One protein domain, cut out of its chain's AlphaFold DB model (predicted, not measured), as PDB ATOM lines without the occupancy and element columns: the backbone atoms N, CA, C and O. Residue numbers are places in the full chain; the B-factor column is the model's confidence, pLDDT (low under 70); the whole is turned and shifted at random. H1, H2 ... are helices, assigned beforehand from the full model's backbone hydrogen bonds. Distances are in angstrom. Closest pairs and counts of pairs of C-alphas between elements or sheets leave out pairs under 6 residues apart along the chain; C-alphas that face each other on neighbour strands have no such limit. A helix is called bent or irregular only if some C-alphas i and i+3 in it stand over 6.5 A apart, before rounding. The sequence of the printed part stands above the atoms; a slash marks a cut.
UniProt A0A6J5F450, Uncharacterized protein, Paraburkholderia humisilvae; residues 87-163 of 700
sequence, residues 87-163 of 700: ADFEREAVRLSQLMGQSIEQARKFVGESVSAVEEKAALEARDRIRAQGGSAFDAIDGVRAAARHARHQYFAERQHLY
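AT A GLANCE: This is residues 87 to 163 of the 700 residues of an uncharacterized protein of Paraburkholderia humisilvae (UniProt A0A6J5F450). A long helical hairpin, H2 and H3, makes the length of this model; its two helices come closest partway along, near Glu 119 and Ala 148, and open out from each other toward the end away from their turn. At that open end the shorter H1 packs on the first part of H2, residues 104 to 112, and lies in the gap between the hairpin's two arms, with a single close approach to H3. The printed part has 77 residues with three named helices, in the order H1, H2, H3 along the chain, and no named strand; its class is all helix. The whole is loose, with a radius of gyration of the C-alphas of 15.2 A, and rod-shaped, spanning 48 by 22 by 17 A along its three main axes.

IN THESE COORDINATES: Begin at the first printed residue, Ala 87, and find its C-alpha at (-23.532, 37.205, -1.185). From there H1 runs through residues 87 to 100, and its first and last C-alphas are 19.7 A apart. Read on past residues 101 to 103 and you come to C-alpha 104 at (-26.351, 25.348, 5.276), where H2 begins. H2 takes in residues 104 to 132, 29 residues, and is the longest helix, 42.0 A from first to last C-alpha; look for its last C-alpha, that of Ala 132, at (-4.139, 25.933, -30.313). After residues 133 to 136, H3 runs from residue 137 to residue 162, 38.6 A from first to last C-alpha. Its last C-alpha, that of Leu 162, stands at (-33.962, 30.667, -9.676), and Tyr 163 follows as the last printed residue. H3 is irregular: C-alphas 158 and 161 are 7.2 A apart, where about 5 A is the distance in a regular helix, and the line of H3 is a rough one.

HOW THE PARTS SIT: Look first at H1 and H2, which touch with 18 pairs of C-alphas within 8 A. Their closest C-alphas are those of Ala 93 and Arg 108, 4.8 A apart. H2 touches H1 with residues 104 to 112 alone. The two helices run opposite ways at a steep tilt of 61 degrees, and their centres are 17.9 A apart. Go on to H2 and H3, a helical hairpin, which touch with 33 pairs of C-alphas within 8 A. Find their closest C-alphas at Glu 119 and Ala 148, 4.4 A apart. They run opposite ways at a steep tilt of 43 degrees, with 8.7 A from centre to centre. Now compare H1 with H3: they are close but not clearly touching, with one pair of C-alphas within 8 A, those of Asp 88 and Phe 156 at 7.0 A. These two run the same way at a steep tilt of 53 degrees, and their centres are 20.3 A apart. In the backbones of H1 and H2, every O i to N i+4 pair is within hydrogen-bond range; in H3, 17 of 22 such pairs are.

THE WHOLE: To see the full length, go to Gly 101 and Gly 134, whose C-alphas are the two farthest apart, at 48.3 A. Gly 101 lies in the tight link from H1 to H2, and Gly 134 in the tight link from H2 to H3. The first and last printed C-alphas, those of Ala 87 and Tyr 163, are 12.6 A apart. The printed part runs from residue 87 to residue 163 without a cut, within a full chain of 700 residues. Read the B-factor column for the model's confidence: the mean pLDDT of the printed part is 91.1, and no printed residue is under 70. By helix, the mean is 91 for H1, 94 for H2 and 89 for H3.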
ATOM      1  N   ALA A  87     -22.084  37.143  -1.335       85.75
ATOM      2  CA  ALA A  87     -23.532  37.205  -1.185       85.75
ATOM      3  C   ALA A  87     -24.295  36.359  -2.227       85.75
ATOM      4  O   ALA A  87     -25.376  35.863  -1.925       85.75
ATOM      5  N   ASP A  88     -23.763  36.179  -3.443       89.88
ATOM      6  CA  ASP A  88     -24.343  35.271  -4.446       89.88
ATOM      7  C   ASP A  88     -24.152  33.800  -4.054       89.88
ATOM      8  O   ASP A  88     -25.067  32.995  -4.225       89.88
ATOM      9  N   PHE A  89     -22.989  33.463  -3.486       91.75
ATOM     10  CA  PHE A  89     -22.719  32.121  -2.964       91.75
ATOM     11  C   PHE A  89     -23.656  31.782  -1.810       91.75
ATOM     12  O   PHE A  89     -24.222  30.691  -1.789       91.75
ATOM     13  N   GLU A  90     -23.864  32.723  -0.889       91.31
ATOM     14  CA  GLU A  90     -24.759  32.518   0.246       91.31
ATOM     15  C   GLU A  90     -26.218  32.382  -0.201       91.31
ATOM     16  O   GLU A  90     -26.934  31.511   0.287       91.31
ATOM     17  N   ARG A  91     -26.661  33.175  -1.187       91.69
ATOM     18  CA  ARG A  91     -28.008  33.043  -1.764       91.69
ATOM     19  C   ARG A  91     -28.242  31.667  -2.388       91.69
ATOM     20  O   ARG A  91     -29.283  31.066  -2.125       91.69
ATOM     21  N   GLU A  92     -27.295  31.154  -3.174       91.69
ATOM     22  CA  GLU A  92     -27.427  29.810  -3.756       91.69
ATOM     23  C   GLU A  92     -27.318  28.722  -2.683       91.69
ATOM     24  O   GLU A  92     -28.060  27.745  -2.731       91.69
ATOM     25  N   ALA A  93     -26.463  28.897  -1.672       92.06
ATOM     26  CA  ALA A  93     -26.348  27.950  -0.567       92.06
ATOM     27  C   ALA A  93     -27.649  27.862   0.243       92.06
ATOM     28  O   ALA A  93     -28.108  26.763   0.555       92.06
ATOM     29  N   VAL A  94     -28.292  28.997   0.531       92.94
ATOM     30  CA  VAL A  94     -29.604  29.036   1.193       92.94
ATOM     31  C   VAL A  94     -30.671  28.372   0.320       92.94
ATOM     32  O   VAL A  94     -31.423  27.536   0.822       92.94
ATOM     33  N   ARG A  95     -30.704  28.661  -0.989       93.00
ATOM     34  CA  ARG A  95     -31.638  28.032  -1.939       93.00
ATOM     35  C   ARG A  95     -31.472  26.513  -1.979       93.00
ATOM     36  O   ARG A  95     -32.458  25.784  -1.918       93.00
ATOM     37  N   LEU A  96     -30.232  26.028  -2.064       91.69
ATOM     38  CA  LEU A  96     -29.931  24.598  -2.107       91.69
ATOM     39  C   LEU A  96     -30.171  23.906  -0.767       91.69
ATOM     40  O   LEU A  96     -30.658  22.781  -0.767       91.69
ATOM     41  N   SER A  97     -29.904  24.566   0.362       93.75
ATOM     42  CA  SER A  97     -30.252  24.040   1.688       93.75
ATOM     43  C   SER A  97     -31.766  23.865   1.819       93.75
ATOM     44  O   SER A  97     -32.222  22.808   2.249       93.75
ATOM     45  N   GLN A  98     -32.549  24.847   1.358       91.81
ATOM     46  CA  GLN A  98     -34.013  24.778   1.368       91.81
ATOM     47  C   GLN A  98     -34.554  23.707   0.412       91.81
ATOM     48  O   GLN A  98     -35.503  23.009   0.752       91.81
ATOM     49  N   LEU A  99     -33.945  23.556  -0.767       92.69
ATOM     50  CA  LEU A  99     -34.386  22.598  -1.783       92.69
ATOM     51  C   LEU A  99     -34.019  21.148  -1.434       92.69
ATOM     52  O   LEU A  99     -34.819  20.242  -1.641       92.69
ATOM     53  N   MET A 100     -32.803  20.928  -0.930       90.25
ATOM     54  CA  MET A 100     -32.242  19.597  -0.676       90.25
ATOM     55  C   MET A 100     -32.415  19.140   0.781       90.25
ATOM     56  O   MET A 100     -32.065  18.007   1.103       90.25
ATOM     57  N   GLY A 101     -32.892  20.015   1.675       89.69
ATOM     58  CA  GLY A 101     -33.016  19.737   3.113       89.69
ATOM     59  C   GLY A 101     -31.677  19.511   3.829       89.69
ATOM     60  O   GLY A 101     -31.643  18.922   4.907       89.69
ATOM     61  N   GLN A 102     -30.563  19.930   3.223       88.56
ATOM     62  CA  GLN A 102     -29.213  19.763   3.768       88.56
ATOM     63  C   GLN A 102     -28.849  20.915   4.705       88.56
ATOM     64  O   GLN A 102     -29.430  22.001   4.627       88.56
ATOM     65  N   SER A 103     -27.845  20.717   5.565       94.56
ATOM     66  CA  SER A 103     -27.349  21.818   6.395       94.56
ATOM     67  C   SER A 103     -26.776  22.946   5.530       94.56
ATOM     68  O   SER A 103     -26.237  22.710   4.444       94.56
ATOM     69  N   ILE A 104     -26.857  24.187   6.019       92.00
ATOM     70  CA  ILE A 104     -26.351  25.348   5.276       92.00
ATOM     71  C   ILE A 104     -24.848  25.226   4.960       92.00
ATOM     72  O   ILE A 104     -24.400  25.639   3.897       92.00
ATOM     73  N   GLU A 105     -24.065  24.574   5.825       92.62
ATOM     74  CA  GLU A 105     -22.636  24.321   5.603       92.62
ATOM     75  C   GLU A 105     -22.385  23.325   4.466       92.62
ATOM     76  O   GLU A 105     -21.492  23.534   3.641       92.62
ATOM     77  N   GLN A 106     -23.192  22.262   4.384       91.12
ATOM     78  CA  GLN A 106     -23.122  21.293   3.290       91.12
ATOM     79  C   GLN A 106     -23.517  21.939   1.962       91.12
ATOM     80  O   GLN A 106     -22.835  21.734   0.957       91.12
ATOM     81  N   ALA A 107     -24.555  22.775   1.970       92.06
ATOM     82  CA  ALA A 107     -24.977  23.515   0.790       92.06
ATOM     83  C   ALA A 107     -23.905  24.520   0.331       92.06
ATOM     84  O   ALA A 107     -23.573  24.543  -0.851       92.06
ATOM     85  N   ARG A 108     -23.281  25.283   1.246       95.31
ATOM     86  CA  ARG A 108     -22.149  26.177   0.922       95.31
ATOM     87  C   ARG A 108     -20.992  25.422   0.281       95.31
ATOM     88  O   ARG A 108     -20.454  25.864  -0.733       95.31
ATOM     89  N   LYS A 109     -20.632  24.269   0.851       94.38
ATOM     90  CA  LYS A 109     -19.574  23.415   0.309       94.38
ATOM     91  C   LYS A 109     -19.914  22.941  -1.104       94.38
ATOM     92  O   LYS A 109     -19.086  23.072  -1.999       94.38
ATOM     93  N   PHE A 110     -21.140  22.468  -1.317       95.81
ATOM     94  CA  PHE A 110     -21.600  22.019  -2.626       95.81
ATOM     95  C   PHE A 110     -21.606  23.152  -3.668       95.81
ATOM     96  O   PHE A 110     -21.130  22.958  -4.786       95.81
ATOM     97  N   VAL A 111     -22.066  24.358  -3.308       94.75
ATOM     98  CA  VAL A 111     -21.988  25.534  -4.195       94.75
ATOM     99  C   VAL A 111     -20.532  25.839  -4.544       94.75
ATOM    100  O   VAL A 111     -20.212  25.993  -5.721       94.75
ATOM    101  N   GLY A 112     -19.636  25.855  -3.555       94.25
ATOM    102  CA  GLY A 112     -18.204  26.071  -3.772       94.25
ATOM    103  C   GLY A 112     -17.577  25.056  -4.732       94.25
ATOM    104  O   GLY A 112     -16.872  25.448  -5.664       94.25
ATOM    105  N   GLU A 113     -17.873  23.768  -4.560       96.00
ATOM    106  CA  GLU A 113     -17.391  22.692  -5.437       96.00
ATOM    107  C   GLU A 113     -17.969  22.809  -6.855       96.00
ATOM    108  O   GLU A 113     -17.234  22.685  -7.834       96.00
ATOM    109  N   SER A 114     -19.261  23.123  -6.984       94.75
ATOM    110  CA  SER A 114     -19.922  23.278  -8.287       94.75
ATOM    111  C   SER A 114     -19.374  24.456  -9.100       94.75
ATOM    112  O   SER A 114     -19.137  24.318 -10.300       94.75
ATOM    113  N   VAL A 115     -19.110  25.594  -8.449       95.38
ATOM    114  CA  VAL A 115     -18.511  26.764  -9.098       95.38
ATOM    115  C   VAL A 115     -17.058  26.477  -9.456       95.38
ATOM    116  O   VAL A 115     -16.658  26.749 -10.584       95.38
ATOM    117  N   SER A 116     -16.296  25.851  -8.554       93.69
ATOM    118  CA  SER A 116     -14.901  25.469  -8.816       93.69
ATOM    119  C   SER A 116     -14.786  24.526 -10.015       93.69
ATOM    120  O   SER A 116     -13.911  24.711 -10.855       93.69
ATOM    121  N   ALA A 117     -15.701  23.562 -10.158       96.12
ATOM    122  CA  ALA A 117     -15.726  22.656 -11.305       96.12
ATOM    123  C   ALA A 117     -15.995  23.390 -12.634       96.12
ATOM    124  O   ALA A 117     -15.407  23.061 -13.666       96.12
ATOM    125  N   VAL A 118     -16.865  24.403 -12.621       95.19
ATOM    126  CA  VAL A 118     -17.166  25.232 -13.800       95.19
ATOM    127  C   VAL A 118     -16.000  26.169 -14.135       95.19
ATOM    128  O   VAL A 118     -15.642  26.301 -15.308       95.19
ATOM    129  N   GLU A 119     -15.366  26.764 -13.124       95.69
ATOM    130  CA  GLU A 119     -14.155  27.576 -13.276       95.69
ATOM    131  C   GLU A 119     -12.994  26.747 -13.847       95.69
ATOM    132  O   GLU A 119     -12.346  27.182 -14.800       95.69
ATOM    133  N   GLU A 120     -12.758  25.544 -13.319       95.25
ATOM    134  CA  GLU A 120     -11.697  24.639 -13.773       95.25
ATOM    135  C   GLU A 120     -11.924  24.187 -15.218       95.25
ATOM    136  O   GLU A 120     -11.002  24.222 -16.035       95.25
ATOM    137  N   LYS A 121     -13.165  23.838 -15.577       96.19
ATOM    138  CA  LYS A 121     -13.510  23.489 -16.958       96.19
ATOM    139  C   LYS A 121     -13.227  24.651 -17.915       96.19
ATOM    140  O   LYS A 121     -12.553  24.460 -18.928       96.19
ATOM    141  N   ALA A 122     -13.683  25.858 -17.583       95.38
ATOM    142  CA  ALA A 122     -13.453  27.042 -18.410       95.38
ATOM    143  C   ALA A 122     -11.963  27.420 -18.495       95.38
ATOM    144  O   ALA A 122     -11.483  27.842 -19.550       95.38
ATOM    145  N   ALA A 123     -11.217  27.232 -17.405       93.81
ATOM    146  CA  ALA A 123      -9.774  27.407 -17.355       93.81
ATOM    147  C   ALA A 123      -9.049  26.440 -18.307       93.81
ATOM    148  O   ALA A 123      -8.188  26.864 -19.080       93.81
ATOM    149  N   LEU A 124      -9.411  25.156 -18.298       93.81
ATOM    150  CA  LEU A 124      -8.823  24.153 -19.190       93.81
ATOM    151  C   LEU A 124      -9.143  24.443 -20.662       93.81
ATOM    152  O   LEU A 124      -8.234  24.448 -21.492       93.81
ATOM    153  N   GLU A 125     -10.395  24.777 -20.981       95.19
ATOM    154  CA  GLU A 125     -10.804  25.145 -22.342       95.19
ATOM    155  C   GLU A 125     -10.077  26.399 -22.850       95.19
ATOM    156  O   GLU A 125      -9.649  26.453 -24.005       95.19
ATOM    157  N   ALA A 126      -9.893  27.407 -21.992       94.19
ATOM    158  CA  ALA A 126      -9.148  28.614 -22.337       94.19
ATOM    159  C   ALA A 126      -7.667  28.316 -22.588       94.19
ATOM    160  O   ALA A 126      -7.106  28.788 -23.578       94.19
ATOM    161  N   ARG A 127      -7.044  27.491 -21.739       91.75
ATOM    162  CA  ARG A 127      -5.659  27.044 -21.926       91.75
ATOM    163  C   ARG A 127      -5.489  26.331 -23.264       91.75
ATOM    164  O   ARG A 127      -4.562  26.643 -24.009       91.75
ATOM    165  N   ASP A 128      -6.373  25.386 -23.570       93.19
ATOM    166  CA  ASP A 128      -6.281  24.576 -24.783       93.19
ATOM    167  C   ASP A 128      -6.533  25.427 -26.038       93.19
ATOM    168  O   ASP A 128      -5.821  25.284 -27.033       93.19
ATOM    169  N   ARG A 129      -7.449  26.403 -25.964       94.12
ATOM    170  CA  ARG A 129      -7.678  27.399 -27.021       94.12
ATOM    171  C   ARG A 129      -6.449  28.274 -27.271       94.12
ATOM    172  O   ARG A 129      -6.056  28.445 -28.421       94.12
ATOM    173  N   ILE A 130      -5.824  28.802 -26.218       92.31
ATOM    174  CA  ILE A 130      -4.630  29.659 -26.333       92.31
ATOM    175  C   ILE A 130      -3.450  28.854 -26.885       92.31
ATOM    176  O   ILE A 130      -2.715  29.335 -27.749       92.31
ATOM    177  N   ARG A 131      -3.316  27.589 -26.467       88.69
ATOM    178  CA  ARG A 131      -2.316  26.662 -27.005       88.69
ATOM    179  C   ARG A 131      -2.540  26.372 -28.490       88.69
ATOM    180  O   ARG A 131      -1.577  26.381 -29.251       88.69
ATOM    181  N   ALA A 132      -3.787  26.154 -28.910       91.56
ATOM    182  CA  ALA A 132      -4.139  25.933 -30.313       91.56
ATOM    183  C   ALA A 132      -3.903  27.178 -31.190       91.56
ATOM    184  O   ALA A 132      -3.561  27.050 -32.361       91.56
ATOM    185  N   GLN A 133      -4.035  28.377 -30.619       90.50
ATOM    186  CA  GLN A 133      -3.769  29.655 -31.292       90.50
ATOM    187  C   GLN A 133      -2.275  30.028 -31.341       90.50
ATOM    188  O   GLN A 133      -1.927  31.070 -31.892       90.50
ATOM    189  N   GLY A 134      -1.387  29.200 -30.775       89.94
ATOM    190  CA  GLY A 134       0.051  29.481 -30.711       89.94
ATOM    191  C   GLY A 134       0.422  30.604 -29.734       89.94
ATOM    192  O   GLY A 134       1.485  31.206 -29.879       89.94
ATOM    193  N   GLY A 135      -0.447  30.907 -28.763       81.19
ATOM    194  CA  GLY A 135      -0.222  31.941 -27.754       81.19
ATOM    195  C   GLY A 135       0.924  31.603 -26.798       81.19
ATOM    196  O   GLY A 135       1.253  30.435 -26.571       81.19
ATOM    197  N   SER A 136       1.544  32.637 -26.228       81.81
ATOM    198  CA  SER A 136       2.626  32.470 -25.257       81.81
ATOM    199  C   SER A 136       2.111  31.828 -23.964       81.81
ATOM    200  O   SER A 136       0.952  31.995 -23.583       81.81
ATOM    201  N   ALA A 137       2.999  31.157 -23.225       74.50
ATOM    202  CA  ALA A 137       2.692  30.654 -21.884       74.50
ATOM    203  C   ALA A 137       2.227  31.773 -20.929       74.50
ATOM    204  O   ALA A 137       1.447  31.516 -20.019       74.50
ATOM    205  N   PHE A 138       2.663  33.015 -21.164       72.38
ATOM    206  CA  PHE A 138       2.221  34.185 -20.405       72.38
ATOM    207  C   PHE A 138       0.774  34.582 -20.732       72.38
ATOM    208  O   PHE A 138      -0.016  34.782 -19.812       72.38
ATOM    209  N   ASP A 139       0.391  34.584 -22.013       78.44
ATOM    210  CA  ASP A 139      -0.988  34.868 -22.440       78.44
ATOM    211  C   ASP A 139      -1.961  33.801 -21.916       78.44
ATOM    212  O   ASP A 139      -3.114  34.093 -21.591       78.44
ATOM    213  N   ALA A 140      -1.480  32.560 -21.773       82.75
ATOM    214  CA  ALA A 140      -2.246  31.471 -21.187       82.75
ATOM    215  C   ALA A 140      -2.625  31.746 -19.724       82.75
ATOM    216  O   ALA A 140      -3.736  31.418 -19.329       82.75
ATOM    217  N   ILE A 141      -1.764  32.380 -18.922       84.56
ATOM    218  CA  ILE A 141      -2.048  32.627 -17.497       84.56
ATOM    219  C   ILE A 141      -3.184  33.642 -17.336       84.56
ATOM    220  O   ILE A 141      -4.149  33.387 -16.607       84.56
ATOM    221  N   ASP A 142      -3.098  34.771 -18.037       85.12
ATOM    222  CA  ASP A 142      -4.109  35.825 -17.942       85.12
ATOM    223  C   ASP A 142      -5.421  35.412 -18.615       85.12
ATOM    224  O   ASP A 142      -6.500  35.652 -18.064       85.12
ATOM    225  N   GLY A 143      -5.344  34.711 -19.750       89.75
ATOM    226  CA  GLY A 143      -6.514  34.183 -20.444       89.75
ATOM    227  C   GLY A 143      -7.261  33.120 -19.636       89.75
ATOM    228  O   GLY A 143      -8.489  33.159 -19.559       89.75
ATOM    229  N   VAL A 144      -6.540  32.221 -18.960       92.06
ATOM    230  CA  VAL A 144      -7.127  31.211 -18.062       92.06
ATOM    231  C   VAL A 144      -7.810  31.870 -16.863       92.06
ATOM    232  O   VAL A 144      -8.945  31.528 -16.533       92.06
ATOM    233  N   ARG A 145      -7.168  32.867 -16.241       91.00
ATOM    234  CA  ARG A 145      -7.751  33.605 -15.109       91.00
ATOM    235  C   ARG A 145      -8.987  34.407 -15.520       91.00
ATOM    236  O   ARG A 145      -9.964  34.467 -14.772       91.00
ATOM    237  N   ALA A 146      -8.956  35.044 -16.688       91.38
ATOM    238  CA  ALA A 146     -10.104  35.764 -17.227       91.38
ATOM    239  C   ALA A 146     -11.272  34.813 -17.530       91.38
ATOM    240  O   ALA A 146     -12.407  35.123 -17.169       91.38
ATOM    241  N   ALA A 147     -10.990  33.642 -18.108       93.56
ATOM    242  CA  ALA A 147     -11.996  32.628 -18.403       93.56
ATOM    243  C   ALA A 147     -12.645  32.051 -17.137       93.56
ATOM    244  O   ALA A 147     -13.868  31.963 -17.087       93.56
ATOM    245  N   ALA A 148     -11.861  31.744 -16.099       93.38
ATOM    246  CA  ALA A 148     -12.391  31.283 -14.815       93.38
ATOM    247  C   ALA A 148     -13.331  32.327 -14.183       93.38
ATOM    248  O   ALA A 148     -14.466  32.012 -13.831       93.38
ATOM    249  N   ARG A 149     -12.918  33.603 -14.134       93.00
ATOM    250  CA  ARG A 149     -13.781  34.688 -13.627       93.00
ATOM    251  C   ARG A 149     -15.064  34.819 -14.438       93.00
ATOM    252  O   ARG A 149     -16.141  34.914 -13.863       93.00
ATOM    253  N   HIS A 150     -14.965  34.803 -15.764       94.31
ATOM    254  CA  HIS A 150     -16.138  34.890 -16.625       94.31
ATOM    255  C   HIS A 150     -17.100  33.717 -16.400       94.31
ATOM    256  O   HIS A 150     -18.297  33.940 -16.262       94.31
ATOM    257  N   ALA A 151     -16.580  32.496 -16.265       94.50
ATOM    258  CA  ALA A 151     -17.382  31.307 -15.996       94.50
ATOM    259  C   ALA A 151     -18.100  31.381 -14.639       94.50
ATOM    260  O   ALA A 151     -19.279  31.043 -14.551       94.50
ATOM    261  N   ARG A 152     -17.443  31.912 -13.602       93.38
ATOM    262  CA  ARG A 152     -18.083  32.224 -12.313       93.38
ATOM    263  C   ARG A 152     -19.222  33.229 -12.470       93.38
ATOM    264  O   ARG A 152     -20.319  32.994 -11.971       93.38
ATOM    265  N   HIS A 153     -18.987  34.336 -13.177       93.44
ATOM    266  CA  HIS A 153     -20.028  35.335 -13.438       93.44
ATOM    267  C   HIS A 153     -21.219  34.713 -14.178       93.44
ATOM    268  O   HIS A 153     -22.363  34.932 -13.783       93.44
ATOM    269  N   GLN A 154     -20.954  33.900 -15.202       94.00
ATOM    270  CA  GLN A 154     -21.975  33.192 -15.973       94.00
ATOM    271  C   GLN A 154     -22.766  32.208 -15.108       94.00
ATOM    272  O   GLN A 154     -23.992  32.237 -15.143       94.00
ATOM    273  N   TYR A 155     -22.097  31.424 -14.257       94.44
ATOM    274  CA  TYR A 155     -22.739  30.465 -13.354       94.44
ATOM    275  C   TYR A 155     -23.841  31.111 -12.502       94.44
ATOM    276  O   TYR A 155     -24.944  30.570 -12.381       94.44
ATOM    277  N   PHE A 156     -23.552  32.275 -11.915       92.94
ATOM    278  CA  PHE A 156     -24.512  32.995 -11.081       92.94
ATOM    279  C   PHE A 156     -25.495  33.839 -11.892       92.94
ATOM    280  O   PHE A 156     -26.635  33.989 -11.457       92.94
ATOM    281  N   ALA A 157     -25.097  34.360 -13.056       91.38
ATOM    282  CA  ALA A 157     -25.989  35.082 -13.963       91.38
ATOM    283  C   ALA A 157     -27.099  34.165 -14.503       91.38
ATOM    284  O   ALA A 157     -28.276  34.519 -14.464       91.38
ATOM    285  N   GLU A 158     -26.741  32.950 -14.922       91.44
ATOM    286  CA  GLU A 158     -27.685  31.938 -15.400       91.44
ATOM    287  C   GLU A 158     -28.691  31.546 -14.323       91.44
ATOM    288  O   GLU A 158     -29.834  31.266 -14.646       91.44
ATOM    289  N   ARG A 159     -28.307  31.576 -13.043       90.62
ATOM    290  CA  ARG A 159     -29.163  31.182 -11.913       90.62
ATOM    291  C   ARG A 159     -29.984  32.325 -11.326       90.62
ATOM    292  O   ARG A 159     -30.756  32.086 -10.406       90.62
ATOM    293  N   GLN A 160     -29.896  33.543 -11.869       87.00
ATOM    294  CA  GLN A 160     -30.668  34.681 -11.354       87.00
ATOM    295  C   GLN A 160     -32.184  34.442 -11.382       87.00
ATOM    296  O   GLN A 160     -32.894  34.905 -10.495       87.00
ATOM    297  N   HIS A 161     -32.677  33.681 -12.364       85.88
ATOM    298  CA  HIS A 161     -34.095  33.326 -12.481       85.88
ATOM    299  C   HIS A 161     -34.573  32.316 -11.423       85.88
ATOM    300  O   HIS A 161     -35.777  32.129 -11.266       85.88
ATOM    301  N   LEU A 162     -33.650  31.648 -10.721       84.88
ATOM    302  CA  LEU A 162     -33.962  30.667  -9.676       84.88
ATOM    303  C   LEU A 162     -34.176  31.314  -8.309       84.88
ATOM    304  O   LEU A 162     -34.714  30.670  -7.407       84.88
ATOM    305  N   TYR A 163     -33.744  32.562  -8.144       81.06
ATOM    306  CA  TYR A 163     -34.067  33.339  -6.960       81.06
ATOM    307  C   TYR A 163     -35.433  33.985  -7.170       81.06
ATOM    308  O   TYR A 163     -35.703  34.486  -8.265       81.06
TER     309      TYR A 163